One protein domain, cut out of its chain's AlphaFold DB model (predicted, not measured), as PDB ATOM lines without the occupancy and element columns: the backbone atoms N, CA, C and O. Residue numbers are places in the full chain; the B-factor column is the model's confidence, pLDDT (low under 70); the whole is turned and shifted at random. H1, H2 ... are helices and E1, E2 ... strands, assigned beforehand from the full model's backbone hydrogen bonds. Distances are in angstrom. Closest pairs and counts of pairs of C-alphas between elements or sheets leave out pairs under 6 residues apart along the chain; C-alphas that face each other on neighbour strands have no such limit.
ATOM      1  N   TYR A 765     325.347 250.002 124.923       94.56
ATOM      2  CA  TYR A 765     325.424 251.143 125.824       94.56
ATOM      3  C   TYR A 765     326.874 251.579 125.979       94.56
ATOM      4  O   TYR A 765     327.801 250.794 125.768       94.56
ATOM      5  N   ALA A 766     327.084 252.845 126.315       94.88
ATOM      6  CA  ALA A 766     328.416 253.381 126.509       94.88
ATOM      7  C   ALA A 766     328.494 254.350 127.681       94.88
ATOM      8  O   ALA A 766     327.547 255.070 127.999       94.88
ATOM      9  N   VAL A 767     329.685 254.403 128.268       95.31
ATOM     10  CA  VAL A 767     330.078 255.405 129.254       95.31
ATOM     11  C   VAL A 767     331.318 256.149 128.769       95.31
ATOM     12  O   VAL A 767     332.270 255.548 128.263       95.31
ATOM     13  N   ALA A 768     331.315 257.469 128.909       95.31
ATOM     14  CA  ALA A 768     332.446 258.310 128.564       95.31
ATOM     15  C   ALA A 768     333.595 258.142 129.565       95.31
ATOM     16  O   ALA A 768     333.408 258.229 130.780       95.31
ATOM     17  N   ILE A 769     334.800 257.943 129.036       93.88
ATOM     18  CA  ILE A 769     336.053 257.767 129.789       93.88
ATOM     19  C   ILE A 769     337.085 258.870 129.499       93.88
ATOM     20  O   ILE A 769     338.162 258.897 130.094       93.88
ATOM     21  N   TYR A 770     336.781 259.769 128.564       92.69
ATOM     22  CA  TYR A 770     337.630 260.883 128.149       92.69
ATOM     23  C   TYR A 770     336.731 262.013 127.618       92.69
ATOM     24  O   TYR A 770     335.780 261.709 126.896       92.69
ATOM     25  N   PRO A 771     336.985 263.289 127.959       92.31
ATOM     26  CA  PRO A 771     336.088 264.372 127.593       92.31
ATOM     27  C   PRO A 771     336.284 264.803 126.136       92.31
ATOM     28  O   PRO A 771     337.389 264.761 125.588       92.31
ATOM     29  N   TYR A 772     335.201 265.263 125.523       93.25
ATOM     30  CA  TYR A 772     335.193 265.866 124.197       93.25
ATOM     31  C   TYR A 772     334.377 267.161 124.223       93.25
ATOM     32  O   TYR A 772     333.622 267.420 125.154       93.25
ATOM     33  N   MET A 773     334.582 268.007 123.223       91.12
ATOM     34  CA  MET A 773     333.849 269.257 123.064       91.12
ATOM     35  C   MET A 773     333.740 269.495 121.575       91.12
ATOM     36  O   MET A 773     334.796 269.536 120.917       91.12
ATOM     37  N   ALA A 774     332.494 269.597 121.132       91.25
ATOM     38  CA  ALA A 774     332.065 269.585 119.750       91.25
ATOM     39  C   ALA A 774     332.855 270.588 118.902       91.25
ATOM     40  O   ALA A 774     333.219 271.679 119.357       91.25
ATOM     41  N   GLU A 775     333.165 270.184 117.676       87.38
ATOM     42  CA  GLU A 775     333.701 271.041 116.618       87.38
ATOM     43  C   GLU A 775     332.625 271.322 115.541       87.38
ATOM     44  O   GLU A 775     332.826 272.217 114.723       87.38
ATOM     45  N   GLN A 776     331.470 270.635 115.590       87.94
ATOM     46  CA  GLN A 776     330.308 270.782 114.692       87.94
ATOM     47  C   GLN A 776     328.969 270.672 115.462       87.94
ATOM     48  O   GLN A 776     328.938 270.162 116.579       87.94
ATOM     49  N   GLU A 777     327.855 271.141 114.889       85.94
ATOM     50  CA  GLU A 777     326.535 271.183 115.561       85.94
ATOM     51  C   GLU A 777     325.852 269.806 115.698       85.94
ATOM     52  O   GLU A 777     325.007 269.620 116.571       85.94
ATOM     53  N   ASP A 778     326.243 268.830 114.872       88.56
ATOM     54  CA  ASP A 778     325.815 267.427 114.934       88.56
ATOM     55  C   ASP A 778     326.622 266.588 115.947       88.56
ATOM     56  O   ASP A 778     326.341 265.404 116.149       88.56
ATOM     57  N   GLU A 779     327.627 267.178 116.598       93.56
ATOM     58  CA  GLU A 779     328.469 266.527 117.602       93.56
ATOM     59  C   GLU A 779     328.043 266.866 119.036       93.56
ATOM     60  O   GLU A 779     327.541 267.946 119.347       93.56
ATOM     61  N   PHE A 780     328.314 265.952 119.966       93.06
ATOM     62  CA  PHE A 780     328.062 266.181 121.387       93.06
ATOM     63  C   PHE A 780     329.319 266.601 122.161       93.06
ATOM     64  O   PHE A 780     330.350 265.930 122.128       93.06
ATOM     65  N   ASP A 781     329.186 267.651 122.980       92.81
ATOM     66  CA  ASP A 781     330.036 267.864 124.158       92.81
ATOM     67  C   ASP A 781     329.932 266.641 125.089       92.81
ATOM     68  O   ASP A 781     328.826 266.218 125.439       92.81
ATOM     69  N   VAL A 782     331.070 266.077 125.501       93.62
ATOM     70  CA  VAL A 782     331.135 264.865 126.332       93.62
ATOM     71  C   VAL A 782     331.931 265.138 127.599       93.62
ATOM     72  O   VAL A 782     333.115 265.477 127.542       93.62
ATOM     73  N   VAL A 783     331.304 264.914 128.749       92.50
ATOM     74  CA  VAL A 783     331.947 264.910 130.067       92.50
ATOM     75  C   VAL A 783     332.275 263.465 130.463       92.50
ATOM     76  O   VAL A 783     331.625 262.516 130.033       92.50
ATOM     77  N   VAL A 784     333.325 263.256 131.263       91.94
ATOM     78  CA  VAL A 784     333.661 261.905 131.747       91.94
ATOM     79  C   VAL A 784     332.571 261.421 132.703       91.94
ATOM     80  O   VAL A 784     332.148 262.159 133.588       91.94
ATOM     81  N   GLY A 785     332.110 260.184 132.519       90.50
ATOM     82  CA  GLY A 785     330.937 259.646 133.207       90.50
ATOM     83  C   GLY A 785     329.606 259.856 132.474       90.50
ATOM     84  O   GLY A 785     328.641 259.200 132.860       90.50
ATOM     85  N   ASP A 786     329.544 260.675 131.412       94.56
ATOM     86  CA  ASP A 786     328.351 260.761 130.555       94.56
ATOM     87  C   ASP A 786     327.972 259.372 130.025       94.56
ATOM     88  O   ASP A 786     328.835 258.560 129.674       94.56
ATOM     89  N   THR A 787     326.672 259.101 129.964       95.19
ATOM     90  CA  THR A 787     326.114 257.797 129.600       95.19
ATOM     91  C   THR A 787     325.227 257.901 128.364       95.19
ATOM     92  O   THR A 787     324.558 258.911 128.126       95.19
ATOM     93  N   PHE A 788     325.313 256.880 127.511       95.44
ATOM     94  CA  PHE A 788     324.829 256.920 126.136       95.44
ATOM     95  C   PHE A 788     324.245 255.579 125.693       95.44
ATOM     96  O   PHE A 788     324.768 254.515 126.033       95.44
ATOM     97  N   VAL A 789     323.236 255.647 124.829       94.19
ATOM     98  CA  VAL A 789     322.832 254.536 123.960       94.19
ATOM     99  C   VAL A 789     323.558 254.686 122.623       94.19
ATOM    100  O   VAL A 789     323.507 255.752 122.013       94.19
ATOM    101  N   ILE A 790     324.214 253.629 122.143       93.44
ATOM    102  CA  ILE A 790     324.802 253.572 120.800       93.44
ATOM    103  C   ILE A 790     323.724 253.135 119.806       93.44
ATOM    104  O   ILE A 790     323.171 252.041 119.930       93.44
ATOM    105  N   LEU A 791     323.479 253.969 118.795       90.12
ATOM    106  CA  LEU A 791     322.498 253.723 117.731       90.12
ATOM    107  C   LEU A 791     323.156 253.283 116.419       90.12
ATOM    108  O   LEU A 791     322.582 252.487 115.673       90.12
ATOM    109  N   SER A 792     324.373 253.765 116.142       88.38
ATOM    110  CA  SER A 792     325.176 253.336 114.993       88.38
ATOM    111  C   SER A 792     326.679 253.432 115.276       88.38
ATOM    112  O   SER A 792     327.158 254.388 115.888       88.38
ATOM    113  N   ARG A 793     327.443 252.433 114.813       86.19
ATOM    114  CA  ARG A 793     328.899 252.326 115.004       86.19
ATOM    115  C   ARG A 793     329.635 252.567 113.680       86.19
ATOM    116  O   ARG A 793     329.813 251.631 112.905       86.19
ATOM    117  N   ALA A 794     330.129 253.783 113.435       82.44
ATOM    118  CA  ALA A 794     331.065 254.043 112.335       82.44
ATOM    119  C   ALA A 794     332.536 253.997 112.808       82.44
ATOM    120  O   ALA A 794     332.848 253.927 114.004       82.44
ATOM    121  N   ARG A 795     333.485 254.008 111.862       83.75
ATOM    122  CA  ARG A 795     334.921 253.899 112.167       83.75
ATOM    123  C   ARG A 795     335.441 255.190 112.813       83.75
ATOM    124  O   ARG A 795     335.672 256.182 112.135       83.75
ATOM    125  N   GLY A 796     335.666 255.149 114.126       87.12
ATOM    126  CA  GLY A 796     336.228 256.259 114.910       87.12
ATOM    127  C   GLY A 796     335.197 257.242 115.478       87.12
ATOM    128  O   GLY A 796     335.536 257.990 116.391       87.12
ATOM    129  N   TRP A 797     333.947 257.181 115.018       92.81
ATOM    130  CA  TRP A 797     332.829 258.035 115.429       92.81
ATOM    131  C   TRP A 797     331.555 257.199 115.536       92.81
ATOM    132  O   TRP A 797     331.262 256.426 114.627       92.81
ATOM    133  N   TRP A 798     330.796 257.349 116.616       94.06
ATOM    134  CA  TRP A 798     329.533 256.641 116.837       94.06
ATOM    135  C   TRP A 798     328.378 257.639 116.915       94.06
ATOM    136  O   TRP A 798     328.553 258.727 117.464       94.06
ATOM    137  N   VAL A 799     327.217 257.258 116.377       93.12
ATOM    138  CA  VAL A 799     325.959 257.985 116.593       93.12
ATOM    139  C   VAL A 799     325.355 257.462 117.882       93.12
ATOM    140  O   VAL A 799     325.141 256.252 118.037       93.12
ATOM    141  N   VAL A 800     325.107 258.375 118.811       94.31
ATOM    142  CA  VAL A 800     324.616 258.071 120.149       94.31
ATOM    143  C   VAL A 800     323.428 258.953 120.510       94.31
ATOM    144  O   VAL A 800     323.336 260.098 120.081       94.31
ATOM    145  N   GLN A 801     322.549 258.431 121.355       93.81
ATOM    146  CA  GLN A 801     321.585 259.219 122.118       93.81
ATOM    147  C   GLN A 801     322.142 259.397 123.535       93.81
ATOM    148  O   GLN A 801     322.708 258.455 124.099       93.81
ATOM    149  N   ARG A 802     321.978 260.580 124.137       93.50
ATOM    150  CA  ARG A 802     322.266 260.755 125.571       93.50
ATOM    151  C   ARG A 802     321.267 259.947 126.399       93.50
ATOM    152  O   ARG A 802     320.062 260.040 126.179       93.50
ATOM    153  N   ASP A 803     321.771 259.226 127.390       92.19
ATOM    154  CA  ASP A 803     320.975 258.559 128.419       92.19
ATOM    155  C   ASP A 803     321.514 258.968 129.798       92.19
ATOM    156  O   ASP A 803     322.303 258.232 130.389       92.19
ATOM    157  N   PRO A 804     321.092 260.127 130.341       90.12
ATOM    158  CA  PRO A 804     321.545 260.606 131.652       90.12
ATOM    159  C   PRO A 804     321.170 259.687 132.824       90.12
ATOM    160  O   PRO A 804     321.619 259.912 133.945       90.12
ATOM    161  N   THR A 805     320.316 258.685 132.589       87.12
ATOM    162  CA  THR A 805     319.869 257.723 133.602       87.12
ATOM    163  C   THR A 805     320.669 256.421 133.585       87.12
ATOM    164  O   THR A 805     320.570 255.642 134.531       87.12
ATOM    165  N   GLY A 806     321.426 256.154 132.515       87.81
ATOM    166  CA  GLY A 806     322.069 254.865 132.253       87.81
ATOM    167  C   GLY A 806     321.095 253.680 132.138       87.81
ATOM    168  O   GLY A 806     321.535 252.538 132.280       87.81
ATOM    169  N   SER A 807     319.793 253.925 131.950       87.50
ATOM    170  CA  SER A 807     318.731 252.906 131.946       87.50
ATOM    171  C   SER A 807     318.572 252.169 130.613       87.50
ATOM    172  O   SER A 807     317.944 251.111 130.570       87.50
ATOM    173  N   GLY A 808     319.156 252.691 129.533       86.25
ATOM    174  CA  GLY A 808     319.102 252.108 128.198       86.25
ATOM    175  C   GLY A 808     317.814 252.388 127.418       86.25
ATOM    176  O   GLY A 808     317.553 251.700 126.430       86.25
ATOM    177  N   ILE A 809     317.004 253.363 127.849       84.56
ATOM    178  CA  ILE A 809     315.778 253.770 127.148       84.56
ATOM    179  C   ILE A 809     316.138 254.483 125.838       84.56
ATOM    180  O   ILE A 809     316.761 255.545 125.833       84.56
ATOM    181  N   VAL A 810     315.708 253.894 124.721       83.56
ATOM    182  CA  VAL A 810     315.861 254.468 123.380       83.56
ATOM    183  C   VAL A 810     314.654 255.344 123.062       83.56
ATOM    184  O   VAL A 810     313.515 254.881 123.135       83.56
ATOM    185  N   GLU A 811     314.899 256.590 122.675       79.50
ATOM    186  CA  GLU A 811     313.884 257.519 122.187       79.50
ATOM    187  C   GLU A 811     313.975 257.631 120.659       79.50
ATOM    188  O   GLU A 811     315.057 257.674 120.080       79.50
ATOM    189  N   THR A 812     312.827 257.670 119.982       74.88
ATOM    190  CA  THR A 812     312.758 257.665 118.508       74.88
ATOM    191  C   THR A 812     313.039 259.024 117.860       74.88
ATOM    192  O   THR A 812     313.076 259.118 116.635       74.88
ATOM    193  N   ASP A 813     313.232 260.079 118.653       75.31
ATOM    194  CA  ASP A 813     313.445 261.435 118.148       75.31
ATOM    195  C   ASP A 813     314.870 261.598 117.605       75.31
ATOM    196  O   ASP A 813     315.842 261.658 118.359       75.31
ATOM    197  N   ILE A 814     314.989 261.741 116.284       73.19
ATOM    198  CA  ILE A 814     316.269 261.923 115.576       73.19
ATOM    199  C   ILE A 814     317.050 263.132 116.133       73.19
ATOM    200  O   ILE A 814     318.266 263.077 116.276       73.19
ATOM    201  N   VAL A 815     316.346 264.186 116.560       77.88
ATOM    202  CA  VAL A 815     316.908 265.428 117.135       77.88
ATOM    203  C   VAL A 815     317.652 265.207 118.471       77.88
ATOM    204  O   VAL A 815     318.388 266.080 118.918       77.88
ATOM    205  N   LYS A 816     317.491 264.049 119.126       81.44
ATOM    206  CA  LYS A 816     318.185 263.695 120.385       81.44
ATOM    207  C   LYS A 816     319.435 262.834 120.168       81.44
ATOM    208  O   LYS A 816     320.047 262.374 121.138       81.44
ATOM    209  N   GLN A 817     319.802 262.609 118.911       90.81
ATOM    210  CA  GLN A 817     320.980 261.859 118.492       90.81
ATOM    211  C   GLN A 817     322.120 262.822 118.130       90.81
ATOM    212  O   GLN A 817     321.879 263.982 117.805       90.81
ATOM    213  N   GLY A 818     323.362 262.349 118.202       91.31
ATOM    214  CA  GLY A 818     324.538 263.127 117.823       91.31
ATOM    215  C   GLY A 818     325.802 262.278 117.762       91.31
ATOM    216  O   GLY A 818     325.840 261.136 118.236       91.31
ATOM    217  N   TRP A 819     326.854 262.824 117.161       94.69
ATOM    218  CA  TRP A 819     328.130 262.142 116.980       94.69
ATOM    219  C   TRP A 819     329.052 262.303 118.193       94.69
ATOM    220  O   TRP A 819     329.261 263.398 118.718       94.69
ATOM    221  N   VAL A 820     329.677 261.196 118.600       95.56
ATOM    222  CA  VAL A 820     330.729 261.161 119.626       95.56
ATOM    223  C   VAL A 820     331.937 260.367 119.114       95.56
ATOM    224  O   VAL A 820     331.758 259.299 118.516       95.56
ATOM    225  N   PRO A 821     333.190 260.810 119.356       94.50
ATOM    226  CA  PRO A 821     334.363 260.027 118.991       94.50
ATOM    227  C   PRO A 821     334.404 258.689 119.744       94.50
ATOM    228  O   PRO A 821     334.452 258.646 120.974       94.50
ATOM    229  N   ALA A 822     334.511 257.579 119.012       91.94
ATOM    230  CA  ALA A 822     334.606 256.223 119.566       91.94
ATOM    231  C   ALA A 822     335.849 256.019 120.462       91.94
ATOM    232  O   ALA A 822     335.922 255.081 121.257       91.94
ATOM    233  N   GLY A 823     336.844 256.909 120.365       90.88
ATOM    234  CA  GLY A 823     337.965 256.972 121.305       90.88
ATOM    235  C   GLY A 823     337.522 257.278 122.741       90.88
ATOM    236  O   GLY A 823     338.048 256.663 123.669       90.88
ATOM    237  N   CYS A 824     336.526 258.153 122.910       93.56
ATOM    238  CA  CYS A 824     336.068 258.691 124.194       93.56
ATOM    239  C   CYS A 824     335.140 257.756 124.981       93.56
ATOM    240  O   CYS A 824     334.975 257.940 126.186       93.56
ATOM    241  N   LEU A 825     334.544 256.764 124.314       94.56
ATOM    242  CA  LEU A 825     333.521 255.876 124.868       94.56
ATOM    243  C   LEU A 825     334.069 254.491 125.231       94.56
ATOM    244  O   LEU A 825     334.954 253.964 124.556       94.56
ATOM    245  N   LEU A 826     333.508 253.885 126.273       94.31
ATOM    246  CA  LEU A 826     333.716 252.495 126.672       94.31
ATOM    247  C   LEU A 826     332.371 251.759 126.607       94.31
ATOM    248  O   LEU A 826     331.398 252.222 127.195       94.31
ATOM    249  N   GLU A 827     332.320 250.654 125.864       94.38
ATOM    250  CA  GLU A 827     331.079 249.968 125.461       94.38
ATOM    251  C   GLU A 827     330.712 248.811 126.405       94.38
ATOM    252  O   GLU A 827     331.563 247.966 126.705       94.38
ATOM    253  N   THR A 828     329.451 248.754 126.844       92.94
ATOM    254  CA  THR A 828     328.901 247.756 127.781       92.94
ATOM    255  C   THR A 828     327.788 246.910 127.156       92.94
ATOM    256  O   THR A 828     327.041 247.368 126.288       92.94
ATOM    257  N   ASN A 829     327.673 245.654 127.604       88.88
ATOM    258  CA  ASN A 829     326.647 244.702 127.140       88.88
ATOM    259  C   ASN A 829     325.263 244.923 127.775       88.88
ATOM    260  O   ASN A 829     324.254 244.531 127.196       88.88
ATOM    261  N   VAL A 830     325.217 245.553 128.947       91.81
ATOM    262  CA  VAL A 830     323.996 245.920 129.675       91.81
ATOM    263  C   VAL A 830     323.928 247.441 129.873       91.81
ATOM    264  O   VAL A 830     324.972 248.108 129.771       91.81
ATOM    265  N   PRO A 831     322.738 248.010 130.163       93.88
ATOM    266  CA  PRO A 831     322.603 249.423 130.496       93.88
ATOM    267  C   PRO A 831     323.551 249.822 131.625       93.88
ATOM    268  O   PRO A 831     323.774 249.058 132.568       93.88
ATOM    269  N   VAL A 832     324.130 251.018 131.535       91.88
ATOM    270  CA  VAL A 832     325.240 251.405 132.416       91.88
ATOM    271  C   VAL A 832     324.803 251.446 133.888       91.88
ATOM    272  O   VAL A 832     325.554 251.001 134.751       91.88
ATOM    273  N   ALA A 833     323.567 251.854 134.188       91.31
ATOM    274  CA  ALA A 833     323.012 251.794 135.541       91.31
ATOM    275  C   ALA A 833     322.899 250.354 136.075       91.31
ATOM    276  O   ALA A 833     323.143 250.119 137.259       91.31
ATOM    277  N   SER A 834     322.591 249.375 135.215       91.75
ATOM    278  CA  SER A 834     322.578 247.954 135.585       91.75
ATOM    279  C   SER A 834     323.987 247.434 135.873       91.75
ATOM    280  O   SER A 834     324.185 246.776 136.890       91.75
ATOM    281  N   ALA A 835     324.973 247.789 135.042       91.12
ATOM    282  CA  ALA A 835     326.377 247.425 135.258       91.12
ATOM    283  C   ALA A 835     326.945 248.023 136.563       91.12
ATOM    284  O   ALA A 835     327.719 247.380 137.275       91.12
ATOM    285  N   ILE A 836     326.524 249.247 136.907       91.25
ATOM    286  CA  ILE A 836     326.877 249.919 138.164       91.25
ATOM    287  C   ILE A 836     326.207 249.243 139.365       91.25
ATOM    288  O   ILE A 836     326.856 249.033 140.393       91.25
ATOM    289  N   ALA A 837     324.925 248.883 139.256       88.81
ATOM    290  CA  ALA A 837     324.203 248.177 140.312       88.81
ATOM    291  C   ALA A 837     324.809 246.787 140.583       88.81
ATOM    292  O   ALA A 837     325.025 246.434 141.742       88.81
ATOM    293  N   GLU A 838     325.156 246.042 139.528       89.44
ATOM    294  CA  GLU A 838     325.858 244.756 139.600       89.44
ATOM    295  C   GLU A 838     327.214 244.897 140.312       89.44
ATOM    296  O   GLU A 838     327.472 244.211 141.304       89.44
ATOM    297  N   ALA A 839     328.054 245.842 139.877       87.81
ATOM    298  CA  ALA A 839     329.359 246.089 140.488       87.81
ATOM    299  C   ALA A 839     329.254 246.536 141.957       87.81
ATOM    300  O   ALA A 839     330.046 246.112 142.798       87.81
ATOM    301  N   THR A 840     328.250 247.353 142.287       88.25
ATOM    302  CA  THR A 840     328.003 247.824 143.659       88.25
ATOM    303  C   THR A 840     327.527 246.685 144.567       88.25
ATOM    304  O   THR A 840     328.002 246.571 145.697       88.25
ATOM    305  N   ALA A 841     326.660 245.798 144.071       84.94
ATOM    306  CA  ALA A 841     326.225 244.600 144.791       84.94
ATOM    307  C   ALA A 841     327.369 243.586 144.989       84.94
ATOM    308  O   ALA A 841     327.483 242.992 146.058       84.94
ATOM    309  N   ALA A 842     328.257 243.435 144.001       80.00
ATOM    310  CA  ALA A 842     329.463 242.613 144.124       80.00
ATOM    311  C   ALA A 842     330.490 243.193 145.119       80.00
ATOM    312  O   ALA A 842     331.271 242.446 145.707       80.00
ATOM    313  N   LYS A 843     330.492 244.518 145.322       71.56
ATOM    314  CA  LYS A 843     331.381 245.218 146.262       71.56
ATOM    315  C   LYS A 843     330.861 245.202 147.705       71.56
ATOM    316  O   LYS A 843     331.655 245.047 148.631       71.56
ATOM    317  N   ASN A 844     329.545 245.324 147.896       59.81
ATOM    318  CA  ASN A 844     328.899 245.373 149.209       59.81
ATOM    319  C   ASN A 844     328.072 244.110 149.487       59.81
ATOM    320  O   ASN A 844     326.883 244.040 149.166       59.81
ATOM    321  N   GLY A 845     328.672 243.147 150.190       51.38
ATOM    322  CA  GLY A 845     327.941 242.015 150.755       51.38
ATOM    323  C   GLY A 845     326.862 242.465 151.749       51.38
ATOM    324  O   GLY A 845     327.166 242.806 152.888       51.38
ATOM    325  N   VAL A 856     328.648 260.501 138.236       51.44
ATOM    326  CA  VAL A 856     328.598 259.233 137.485       51.44
ATOM    327  C   VAL A 856     329.983 258.668 137.129       51.44
ATOM    328  O   VAL A 856     330.137 257.449 137.054       51.44
ATOM    329  N   SER A 857     331.024 259.500 137.000       53.12
ATOM    330  CA  SER A 857     332.400 259.027 136.758       53.12
ATOM    331  C   SER A 857     332.979 258.171 137.894       53.12
ATOM    332  O   SER A 857     333.851 257.339 137.647       53.12
ATOM    333  N   LYS A 858     332.457 258.295 139.124       64.06
ATOM    334  CA  LYS A 858     332.940 257.580 140.324       64.06
ATOM    335  C   LYS A 858     332.298 256.201 140.529       64.06
ATOM    336  O   LYS A 858     332.548 255.553 141.541       64.06
ATOM    337  N   THR A 859     331.459 255.761 139.594       83.50
ATOM    338  CA  THR A 859     330.681 254.520 139.709       83.50
ATOM    339  C   THR A 859     331.484 253.295 139.245       83.50
ATOM    340  O   THR A 859     332.076 253.341 138.161       83.50
ATOM    341  N   PRO A 860     331.531 252.189 140.012       90.06
ATOM    342  CA  PRO A 860     332.236 250.979 139.596       90.06
ATOM    343  C   PRO A 860     331.478 250.262 138.470       90.06
ATOM    344  O   PRO A 860     330.257 250.350 138.392       90.06
ATOM    345  N   ILE A 861     332.195 249.540 137.608       91.88
ATOM    346  CA  ILE A 861     331.635 248.651 136.574       91.88
ATOM    347  C   ILE A 861     332.519 247.401 136.524       91.88
ATOM    348  O   ILE A 861     333.741 247.529 136.508       91.88
ATOM    349  N   LEU A 862     331.941 246.196 136.498       92.12
ATOM    350  CA  LEU A 862     332.737 244.966 136.422       92.12
ATOM    351  C   LEU A 862     333.341 244.781 135.017       92.12
ATOM    352  O   LEU A 862     332.670 245.075 134.025       92.12
ATOM    353  N   PRO A 863     334.562 244.222 134.882       91.69
ATOM    354  CA  PRO A 863     335.158 243.942 133.574       91.69
ATOM    355  C   PRO A 863     334.306 243.068 132.641       91.69
ATOM    356  O   PRO A 863     334.419 243.203 131.428       91.69
ATOM    357  N   LEU A 864     333.451 242.198 133.192       89.44
ATOM    358  CA  LEU A 864     332.552 241.314 132.436       89.44
ATOM    359  C   LEU A 864     331.347 242.044 131.816       89.44
ATOM    360  O   LEU A 864     330.775 241.564 130.837       89.44
ATOM    361  N   SER A 865     330.976 243.212 132.347       91.69
ATOM    362  CA  SER A 865     329.896 244.047 131.809       91.69
ATOM    363  C   SER A 865     330.375 244.918 130.625       91.69
ATOM    364  O   SER A 865     329.583 245.630 130.012       91.69
ATOM    365  N   ILE A 866     331.676 244.887 130.293       92.69
ATOM    366  CA  ILE A 866     332.331 245.734 129.283       92.69
ATOM    367  C   ILE A 866     332.791 244.869 128.100       92.69
ATOM    368  O   ILE A 866     333.598 243.958 128.266       92.69
ATOM    369  N   ILE A 867     332.329 245.190 126.888       90.88
ATOM    370  CA  ILE A 867     332.624 244.423 125.657       90.88
ATOM    371  C   ILE A 867     333.691 245.060 124.761       90.88
ATOM    372  O   ILE A 867     334.094 244.483 123.753       90.88
ATOM    373  N   SER A 868     334.207 246.231 125.141       88.00
ATOM    374  CA  SER A 868     335.405 246.795 124.510       88.00
ATOM    375  C   SER A 868     336.611 245.849 124.654       88.00
ATOM    376  O   SER A 868     336.842 245.276 125.719       88.00
ATOM    377  N   THR A 869     337.419 245.723 123.596       88.50
ATOM    378  CA  THR A 869     338.630 244.880 123.575       88.50
ATOM    379  C   THR A 869     339.561 245.188 124.747       88.50
ATOM    380  O   THR A 869     339.848 246.359 124.999       88.50
ATOM    381  N   SER A 870     340.078 244.164 125.429       92.56
ATOM    382  CA  SER A 870     340.886 244.347 126.638       92.56
ATOM    383  C   SER A 870     341.984 243.301 126.821       92.56
ATOM    384  O   SER A 870     341.998 242.267 126.157       92.56
ATOM    385  N   PHE A 871     342.913 243.574 127.740       92.94
ATOM    386  CA  PHE A 871     343.951 242.633 128.169       92.94
ATOM    387  C   PHE A 871     344.093 242.605 129.701       92.94
ATOM    388  O   PHE A 871     343.887 243.638 130.348       92.94
ATOM    389  N   PRO A 872     344.442 241.451 130.301       94.75
ATOM    390  CA  PRO A 872     344.725 241.359 131.729       94.75
ATOM    391  C   PRO A 872     346.073 242.012 132.068       94.75
ATOM    392  O   PRO A 872     347.052 241.902 131.324       94.75
ATOM    393  N   GLY A 873     346.129 242.671 133.218       94.06
ATOM    394  CA  GLY A 873     347.317 243.296 133.785       94.06
ATOM    395  C   GLY A 873     347.343 243.156 135.306       94.06
ATOM    396  O   GLY A 873     346.354 242.771 135.927       94.06
ATOM    397  N   ILE A 874     348.484 243.478 135.904       95.88
ATOM    398  CA  ILE A 874     348.666 243.481 137.361       95.88
ATOM    399  C   ILE A 874     349.359 244.773 137.798       95.88
ATOM    400  O   ILE A 874     350.244 245.271 137.095       95.88
ATOM    401  N   ALA A 875     348.963 245.336 138.936       96.12
ATOM    402  CA  ALA A 875     349.633 246.497 139.510       96.12
ATOM    403  C   ALA A 875     351.001 246.105 140.097       96.12
ATOM    404  O   ALA A 875     351.093 245.311 141.027       96.12
ATOM    405  N   LEU A 876     352.083 246.679 139.575       93.69
ATOM    406  CA  LEU A 876     353.454 246.354 139.994       93.69
ATOM    407  C   LEU A 876     353.877 247.045 141.296       93.69
ATOM    408  O   LEU A 876     354.804 246.588 141.965       93.69
ATOM    409  N   MET A 877     353.238 248.170 141.620       91.06
ATOM    410  CA  MET A 877     353.515 249.022 142.776       91.06
ATOM    411  C   MET A 877     352.243 249.788 143.157       91.06
ATOM    412  O   MET A 877     351.377 249.997 142.306       91.06
ATOM    413  N   ASP A 878     352.176 250.270 144.397       93.69
ATOM    414  CA  ASP A 878     351.111 251.171 144.838       93.69
ATOM    415  C   ASP A 878     351.123 252.479 144.028       93.69
ATOM    416  O   ASP A 878     352.176 253.085 143.802       93.69
ATOM    417  N   TYR A 879     349.944 252.950 143.632       93.12
ATOM    418  CA  TYR A 879     349.755 254.231 142.959       93.12
ATOM    419  C   TYR A 879     348.588 254.985 143.592       93.12
ATOM    420  O   TYR A 879     347.443 254.542 143.526       93.12
ATOM    421  N   LYS A 880     348.875 256.156 144.172       93.00
ATOM    422  CA  LYS A 880     347.842 257.067 144.669       93.00
ATOM    423  C   LYS A 880     347.393 258.012 143.555       93.00
ATOM    424  O   LYS A 880     348.225 258.714 142.972       93.00
ATOM    425  N   LYS A 881     346.085 258.049 143.299       90.25
ATOM    426  CA  LYS A 881     345.471 258.918 142.291       90.25
ATOM    427  C   LYS A 881     345.668 260.403 142.613       90.25
ATOM    428  O   LYS A 881     345.649 260.796 143.781       90.25
ATOM    429  N   LYS A 882     345.858 261.228 141.579       87.19
ATOM    430  CA  LYS A 882     346.125 262.678 141.686       87.19
ATOM    431  C   LYS A 882     344.961 263.534 141.186       87.19
ATOM    432  O   LYS A 882     344.868 264.697 141.567       87.19
ATOM    433  N   GLY A 883     344.083 262.964 140.364       84.44
ATOM    434  CA  GLY A 883     342.789 263.532 139.977       84.44
ATOM    435  C   GLY A 883     341.641 262.564 140.268       84.44
ATOM    436  O   GLY A 883     341.867 261.394 140.571       84.44
ATOM    437  N   ASP A 884     340.398 263.037 140.170       83.12
ATOM    438  CA  ASP A 884     339.219 262.195 140.417       83.12
ATOM    439  C   ASP A 884     339.101 261.023 139.429       83.12
ATOM    440  O   ASP A 884     338.815 259.908 139.858       83.12
ATOM    441  N   GLU A 885     339.418 261.279 138.156       88.62
ATOM    442  CA  GLU A 885     339.339 260.358 137.005       88.62
ATOM    443  C   GLU A 885     340.528 259.378 136.882       88.62
ATOM    444  O   GLU A 885     340.654 258.632 135.904       88.62
ATOM    445  N   GLU A 886     341.441 259.402 137.852       92.69
ATOM    446  CA  GLU A 886     342.549 258.453 137.970       92.69
ATOM    447  C   GLU A 886     342.179 257.325 138.953       92.69
ATOM    448  O   GLU A 886     341.375 257.520 139.863       92.69
ATOM    449  N   LEU A 887     342.746 256.129 138.788       93.75
ATOM    450  CA  LEU A 887     342.445 254.970 139.644       93.75
ATOM    451  C   LEU A 887     343.559 254.743 140.676       93.75
ATOM    452  O   LEU A 887     344.734 254.685 140.325       93.75
ATOM    453  N   ASP A 888     343.186 254.578 141.947       94.75
ATOM    454  CA  ASP A 888     344.103 254.131 143.001       94.75
ATOM    455  C   ASP A 888     344.471 252.652 142.799       94.75
ATOM    456  O   ASP A 888     343.582 251.798 142.757       94.75
ATOM    457  N   LEU A 889     345.766 252.334 142.750       95.00
ATOM    458  CA  LEU A 889     346.276 250.958 142.711       95.00
ATOM    459  C   LEU A 889     346.964 250.596 144.027       95.00
ATOM    460  O   LEU A 889     347.730 251.391 144.573       95.00
ATOM    461  N   VAL A 890     346.741 249.369 144.478       95.56
ATOM    462  CA  VAL A 890     347.575 248.660 145.451       95.56
ATOM    463  C   VAL A 890     348.426 247.660 144.672       95.56
ATOM    464  O   VAL A 890     347.971 247.103 143.670       95.56
ATOM    465  N   LYS A 891     349.669 247.429 145.095       94.31
ATOM    466  CA  LYS A 891     350.523 246.392 144.514       94.31
ATOM    467  C   LYS A 891     349.793 245.038 144.498       94.31
ATOM    468  O   LYS A 891     349.146 244.658 145.466       94.31
ATOM    469  N   ASP A 892     349.959 244.311 143.397       94.25
ATOM    470  CA  ASP A 892     349.343 243.018 143.090       94.25
ATOM    471  C   ASP A 892     347.816 243.056 142.834       94.25
ATOM    472  O   ASP A 892     347.220 242.004 142.608       94.25
ATOM    473  N   ASP A 893     347.186 244.244 142.752       95.12
ATOM    474  CA  ASP A 893     345.820 244.397 142.214       95.12
ATOM    475  C   ASP A 893     345.712 243.759 140.816       95.12
ATOM    476  O   ASP A 893     346.472 244.099 139.900       95.12
ATOM    477  N   ALA A 894     344.712 242.894 140.625       95.94
ATOM    478  CA  ALA A 894     344.356 242.341 139.322       95.94
ATOM    479  C   ALA A 894     343.503 243.340 138.520       95.94
ATOM    480  O   ALA A 894     342.478 243.836 139.003       95.94
ATOM    481  N   LEU A 895     343.923 243.636 137.285       95.88
ATOM    482  CA  LEU A 895     343.360 244.692 136.443       95.88
ATOM    483  C   LEU A 895     342.959 244.166 135.061       95.88
ATOM    484  O   LEU A 895     343.707 243.423 134.425       95.88
ATOM    485  N   ARG A 896     341.853 244.681 134.523       96.38
ATOM    486  CA  ARG A 896     341.514 244.593 133.100       96.38
ATOM    487  C   ARG A 896     341.733 245.948 132.436       96.38
ATOM    488  O   ARG A 896     341.209 246.965 132.891       96.38
ATOM    489  N   VAL A 897     342.523 245.980 131.365       95.44
ATOM    490  CA  VAL A 897     342.899 247.217 130.665       95.44
ATOM    491  C   VAL A 897     342.211 247.277 129.310       95.44
ATOM    492  O   VAL A 897     342.397 246.382 128.490       95.44
ATOM    493  N   PHE A 898     341.445 248.341 129.068       94.00
ATOM    494  CA  PHE A 898     340.565 248.455 127.898       94.00
ATOM    495  C   PHE A 898     341.076 249.438 126.840       94.00
ATOM    496  O   PHE A 898     340.958 249.197 125.642       94.00
ATOM    497  N   LYS A 899     341.649 250.572 127.262       92.38
ATOM    498  CA  LYS A 899     342.117 251.635 126.356       92.38
ATOM    499  C   LYS A 899     343.499 252.124 126.776       92.38
ATOM    500  O   LYS A 899     343.837 252.106 127.957       92.38
ATOM    501  N   ARG A 900     344.294 252.606 125.819       90.31
ATOM    502  CA  ARG A 900     345.602 253.233 126.063       90.31
ATOM    503  C   ARG A 900     345.713 254.530 125.275       90.31
ATOM    504  O   ARG A 900     345.400 254.557 124.090       90.31
ATOM    505  N   TYR A 901     346.177 255.587 125.934       88.62
ATOM    506  CA  TYR A 901     346.407 256.903 125.348       88.62
ATOM    507  C   TYR A 901     347.805 257.391 125.731       88.62
ATOM    508  O   TYR A 901     348.088 257.648 126.904       88.62
ATOM    509  N   ASN A 902     348.695 257.491 124.739       88.88
ATOM    510  CA  ASN A 902     350.128 257.729 124.922       88.88
ATOM    511  C   ASN A 902     350.745 256.777 125.965       88.88
ATOM    512  O   ASN A 902     350.985 255.606 125.679       88.88
ATOM    513  N   HIS A 903     350.986 257.273 127.180       89.50
ATOM    514  CA  HIS A 903     351.656 256.543 128.262       89.50
ATOM    515  C   HIS A 903     350.707 256.180 129.410       89.50
ATOM    516  O   HIS A 903     351.136 255.606 130.407       89.50
ATOM    517  N   TRP A 904     349.409 256.446 129.267       94.25
ATOM    518  CA  TRP A 904     348.365 256.142 130.245       94.25
ATOM    519  C   TRP A 904     347.422 255.059 129.724       94.25
ATOM    520  O   TRP A 904     347.173 254.962 128.524       94.25
ATOM    521  N   SER A 905     346.894 254.243 130.628       95.25
ATOM    522  CA  SER A 905     345.956 253.162 130.323       95.25
ATOM    523  C   SER A 905     344.685 253.336 131.157       95.25
ATOM    524  O   SER A 905     344.782 253.658 132.339       95.25
ATOM    525  N   TYR A 906     343.508 253.147 130.558       96.44
ATOM    526  CA  TYR A 906     342.240 253.091 131.287       96.44
ATOM    527  C   TYR A 906     342.013 251.652 131.743       96.44
ATOM    528  O   TYR A 906     341.945 250.734 130.913       96.44
ATOM    529  N   ALA A 907     341.948 251.468 133.056       96.06
ATOM    530  CA  ALA A 907     341.896 250.172 133.711       96.06
ATOM    531  C   ALA A 907     340.682 250.069 134.639       96.06
ATOM    532  O   ALA A 907     340.157 251.075 135.121       96.06
ATOM    533  N   VAL A 908     340.265 248.832 134.881       95.94
ATOM    534  CA  VAL A 908     339.184 248.438 135.787       95.94
ATOM    535  C   VAL A 908     339.730 247.334 136.689       95.94
ATOM    536  O   VAL A 908     340.393 246.423 136.192       95.94
ATOM    537  N   LYS A 909     339.480 247.390 137.998       94.81
ATOM    538  CA  LYS A 909     339.844 246.299 138.910       94.81
ATOM    539  C   LYS A 909     338.932 245.094 138.694       94.81
ATOM    540  O   LYS A 909     337.714 245.242 138.632       94.81
ATOM    541  N   GLU A 910     339.522 243.901 138.636       92.62
ATOM    542  CA  GLU A 910     338.772 242.635 138.572       92.62
ATOM    543  C   GLU A 910     337.902 242.445 139.828       92.62
ATOM    544  O   GLU A 910     336.792 241.924 139.754       92.62
ATOM    545  N   VAL A 911     338.377 242.934 140.980       87.31
ATOM    546  CA  VAL A 911     337.631 242.958 142.244       87.31
ATOM    547  C   VAL A 911     337.008 244.341 142.453       87.31
ATOM    548  O   VAL A 911     337.705 245.354 142.471       87.31
ATOM    549  N   GLY A 912     335.688 244.386 142.640       83.62
ATOM    550  CA  GLY A 912     334.944 245.596 143.015       83.62
ATOM    551  C   GLY A 912     334.696 246.622 141.900       83.62
ATOM    552  O   GLY A 912     334.011 247.605 142.161       83.62
ATOM    553  N   GLY A 913     335.218 246.419 140.682       91.62
ATOM    554  CA  GLY A 913     334.883 247.220 139.495       91.62
ATOM    555  C   GLY A 913     335.370 248.677 139.496       91.62
ATOM    556  O   GLY A 913     334.939 249.464 138.652       91.62
ATOM    557  N   ASP A 914     336.245 249.066 140.429       93.00
ATOM    558  CA  ASP A 914     336.793 250.427 140.476       93.00
ATOM    559  C   ASP A 914     337.629 250.711 139.220       93.00
ATOM    560  O   ASP A 914     338.468 249.900 138.818       93.00
ATOM    561  N   ARG A 915     337.397 251.863 138.584       93.81
ATOM    562  CA  ARG A 915     337.892 252.176 137.235       93.81
ATOM    563  C   ARG A 915     338.467 253.582 137.118       93.81
ATOM    564  O   ARG A 915     338.089 254.472 137.872       93.81
ATOM    565  N   GLY A 916     339.371 253.782 136.160       94.50
ATOM    566  CA  GLY A 916     339.979 255.087 135.892       94.50
ATOM    567  C   GLY A 916     341.279 255.007 135.093       94.50
ATOM    568  O   GLY A 916     341.728 253.934 134.679       94.50
ATOM    569  N   TRP A 917     341.904 256.163 134.876       95.75
ATOM    570  CA  TRP A 917     343.207 256.259 134.221       95.75
ATOM    571  C   TRP A 917     344.359 255.960 135.187       95.75
ATOM    572  O   TRP A 917     344.404 256.486 136.297       95.75
ATOM    573  N   VAL A 918     345.339 255.173 134.741       95.56
ATOM    574  CA  VAL A 918     346.601 254.939 135.464       95.56
ATOM    575  C   VAL A 918     347.810 255.090 134.534       95.56
ATOM    576  O   VAL A 918     347.689 254.861 133.321       95.56
ATOM    577  N   PRO A 919     348.998 255.459 135.048       94.75
ATOM    578  CA  PRO A 919     350.196 255.513 134.227       94.75
ATOM    579  C   PRO A 919     350.619 254.089 133.860       94.75
ATOM    580  O   PRO A 919     350.777 253.231 134.727       94.75
ATOM    581  N   SER A 920     350.821 253.820 132.569       93.81
ATOM    582  CA  SER A 920     350.951 252.445 132.055       93.81
ATOM    583  C   SER A 920     352.146 251.693 132.628       93.81
ATOM    584  O   SER A 920     352.121 250.469 132.651       93.81
ATOM    585  N   TRP A 921     353.170 252.408 133.104       94.06
ATOM    586  CA  TRP A 921     354.377 251.802 133.658       94.06
ATOM    587  C   TRP A 921     354.181 251.149 135.039       94.06
ATOM    588  O   TRP A 921     355.002 250.322 135.436       94.06
ATOM    589  N   PHE A 922     353.077 251.461 135.732       94.69
ATOM    590  CA  PHE A 922     352.627 250.739 136.929       94.69
ATOM    591  C   PHE A 922     351.925 249.409 136.601       94.69
ATOM    592  O   PHE A 922     351.751 248.596 137.504       94.69
ATOM    593  N   ILE A 923     351.535 249.167 135.342       94.62
ATOM    594  CA  ILE A 923     350.882 247.921 134.920       94.62
ATOM    595  C   ILE A 923     351.924 246.970 134.329       94.62
ATOM    596  O   ILE A 923     352.550 247.275 133.310       94.62
ATOM    597  N   GLY A 924     352.048 245.797 134.940       91.31
ATOM    598  CA  GLY A 924     352.795 244.660 134.414       91.31
ATOM    599  C   GLY A 924     351.912 243.719 133.608       91.31
ATOM    600  O   GLY A 924     350.680 243.751 133.702       91.31
ATOM    601  N   LYS A 925     352.542 242.858 132.810       85.19
ATOM    602  CA  LYS A 925     351.816 241.819 132.064       85.19
ATOM    603  C   LYS A 925     351.567 240.604 132.952       85.19
ATOM    604  O   LYS A 925     352.500 240.085 133.558       85.19
ATOM    605  N   VAL A 926     350.339 240.088 132.950       76.31
ATOM    606  CA  VAL A 926     350.066 238.762 133.520       76.31
ATOM    607  C   VAL A 926     350.688 237.711 132.598       76.31
ATOM    608  O   VAL A 926     350.225 237.499 131.478       76.31
TER     609      VAL A 926
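AT A GLANCE: This is residues 765 to 845 and 856 to 926 of the 975 residues of an uncharacterized protein of Psilocybe cyanescens (UniProt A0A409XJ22). Two small lobes sit side by side along the longest axis, each a strongly twisted antiparallel sheet of five strands; the sheet of the first lobe is curled like part of a barrel. H1 leads away from the first sheet, near it only with residues 832 to 835, and residues 856 to 870 run through the region between the lobes before E6. The 152 printed residues include, in order, E1 to E5, H1 and E6 to E10; the sheet orders are E4 E3 E2 E1 E5 and E9 E8 E7 E6 E10. The class is mostly strand, though under half of the residues are in named elements. The whole is compact, with a radius of gyration of the C-alphas of 15.5 A and spans of 48 by 37 by 24 A.

IN THESE COORDINATES: E1, residues 765 to 768, begins at C-alpha 765 (325.424, 251.143, 125.824). E2 is residues 787 to 793, 15.8 A long; E3, 797 to 802, 14.9 A; E4, 817 to 821; E5, 825 to 828. H1, residues 832 to 843, is 16.4 A long and starts at C-alpha 832 (325.240, 251.405, 132.416). E6 is residues 871 to 875; E7, 894 to 901, 20.3 A, bends by 67 degrees at residue 898; E8, 904 to 909, 15.6 A; E9, 915 to 919. E10, residues 923 to 925, ends at C-alpha 925 (351.816, 241.819, 132.064).

HOW THE PARTS SIT: E1 to E4 form a meander, each strand the antiparallel neighbour of the one before. In the hairpin E1 and E2, N 766 and O 788 are 2.9 A apart; in the hairpin E2 and E3, N 791 and O 799, 2.9 A; in the hairpin E3 and E4, N 800 and O 818, 2.9 A. E5 is antiparallel to E1, with N 828 and O 765 at 2.8 A. Edge strands E4 and E5 meet only through their link. H1 only grazes this sheet; the C-alphas of Tyr 765 and Val 832, the closest of E1 and H1, are 6.6 A apart. Its O i to N i+4 pairs are within hydrogen-bond range throughout. E5 and E7 are only just apart, at 8.0 A. E6 to E9 form a second meander of hairpins: N 873 and O 895 of E6 and E7 are 2.8 A apart, N 906 and O 899 of E8 and E7 2.8 A, N 918 and O 905 of E9 and E8 2.9 A. E10 is antiparallel to E6, with N 924 and O 874 at 2.9 A. H1 is not on this sheet.

THE WHOLE: The C-alphas farthest apart are those of Asp 813 and Met 877, 48.6 A. Residues 846 to 855 are not printed; C-alphas 845 and 856 are 21.7 A apart across the cut. The long links are E1 to E2, E3 to E4 and E6 to E7. Mean pLDDT of the printed part is 89.7; residues 844 to 845 and 856 to 858 are under 70.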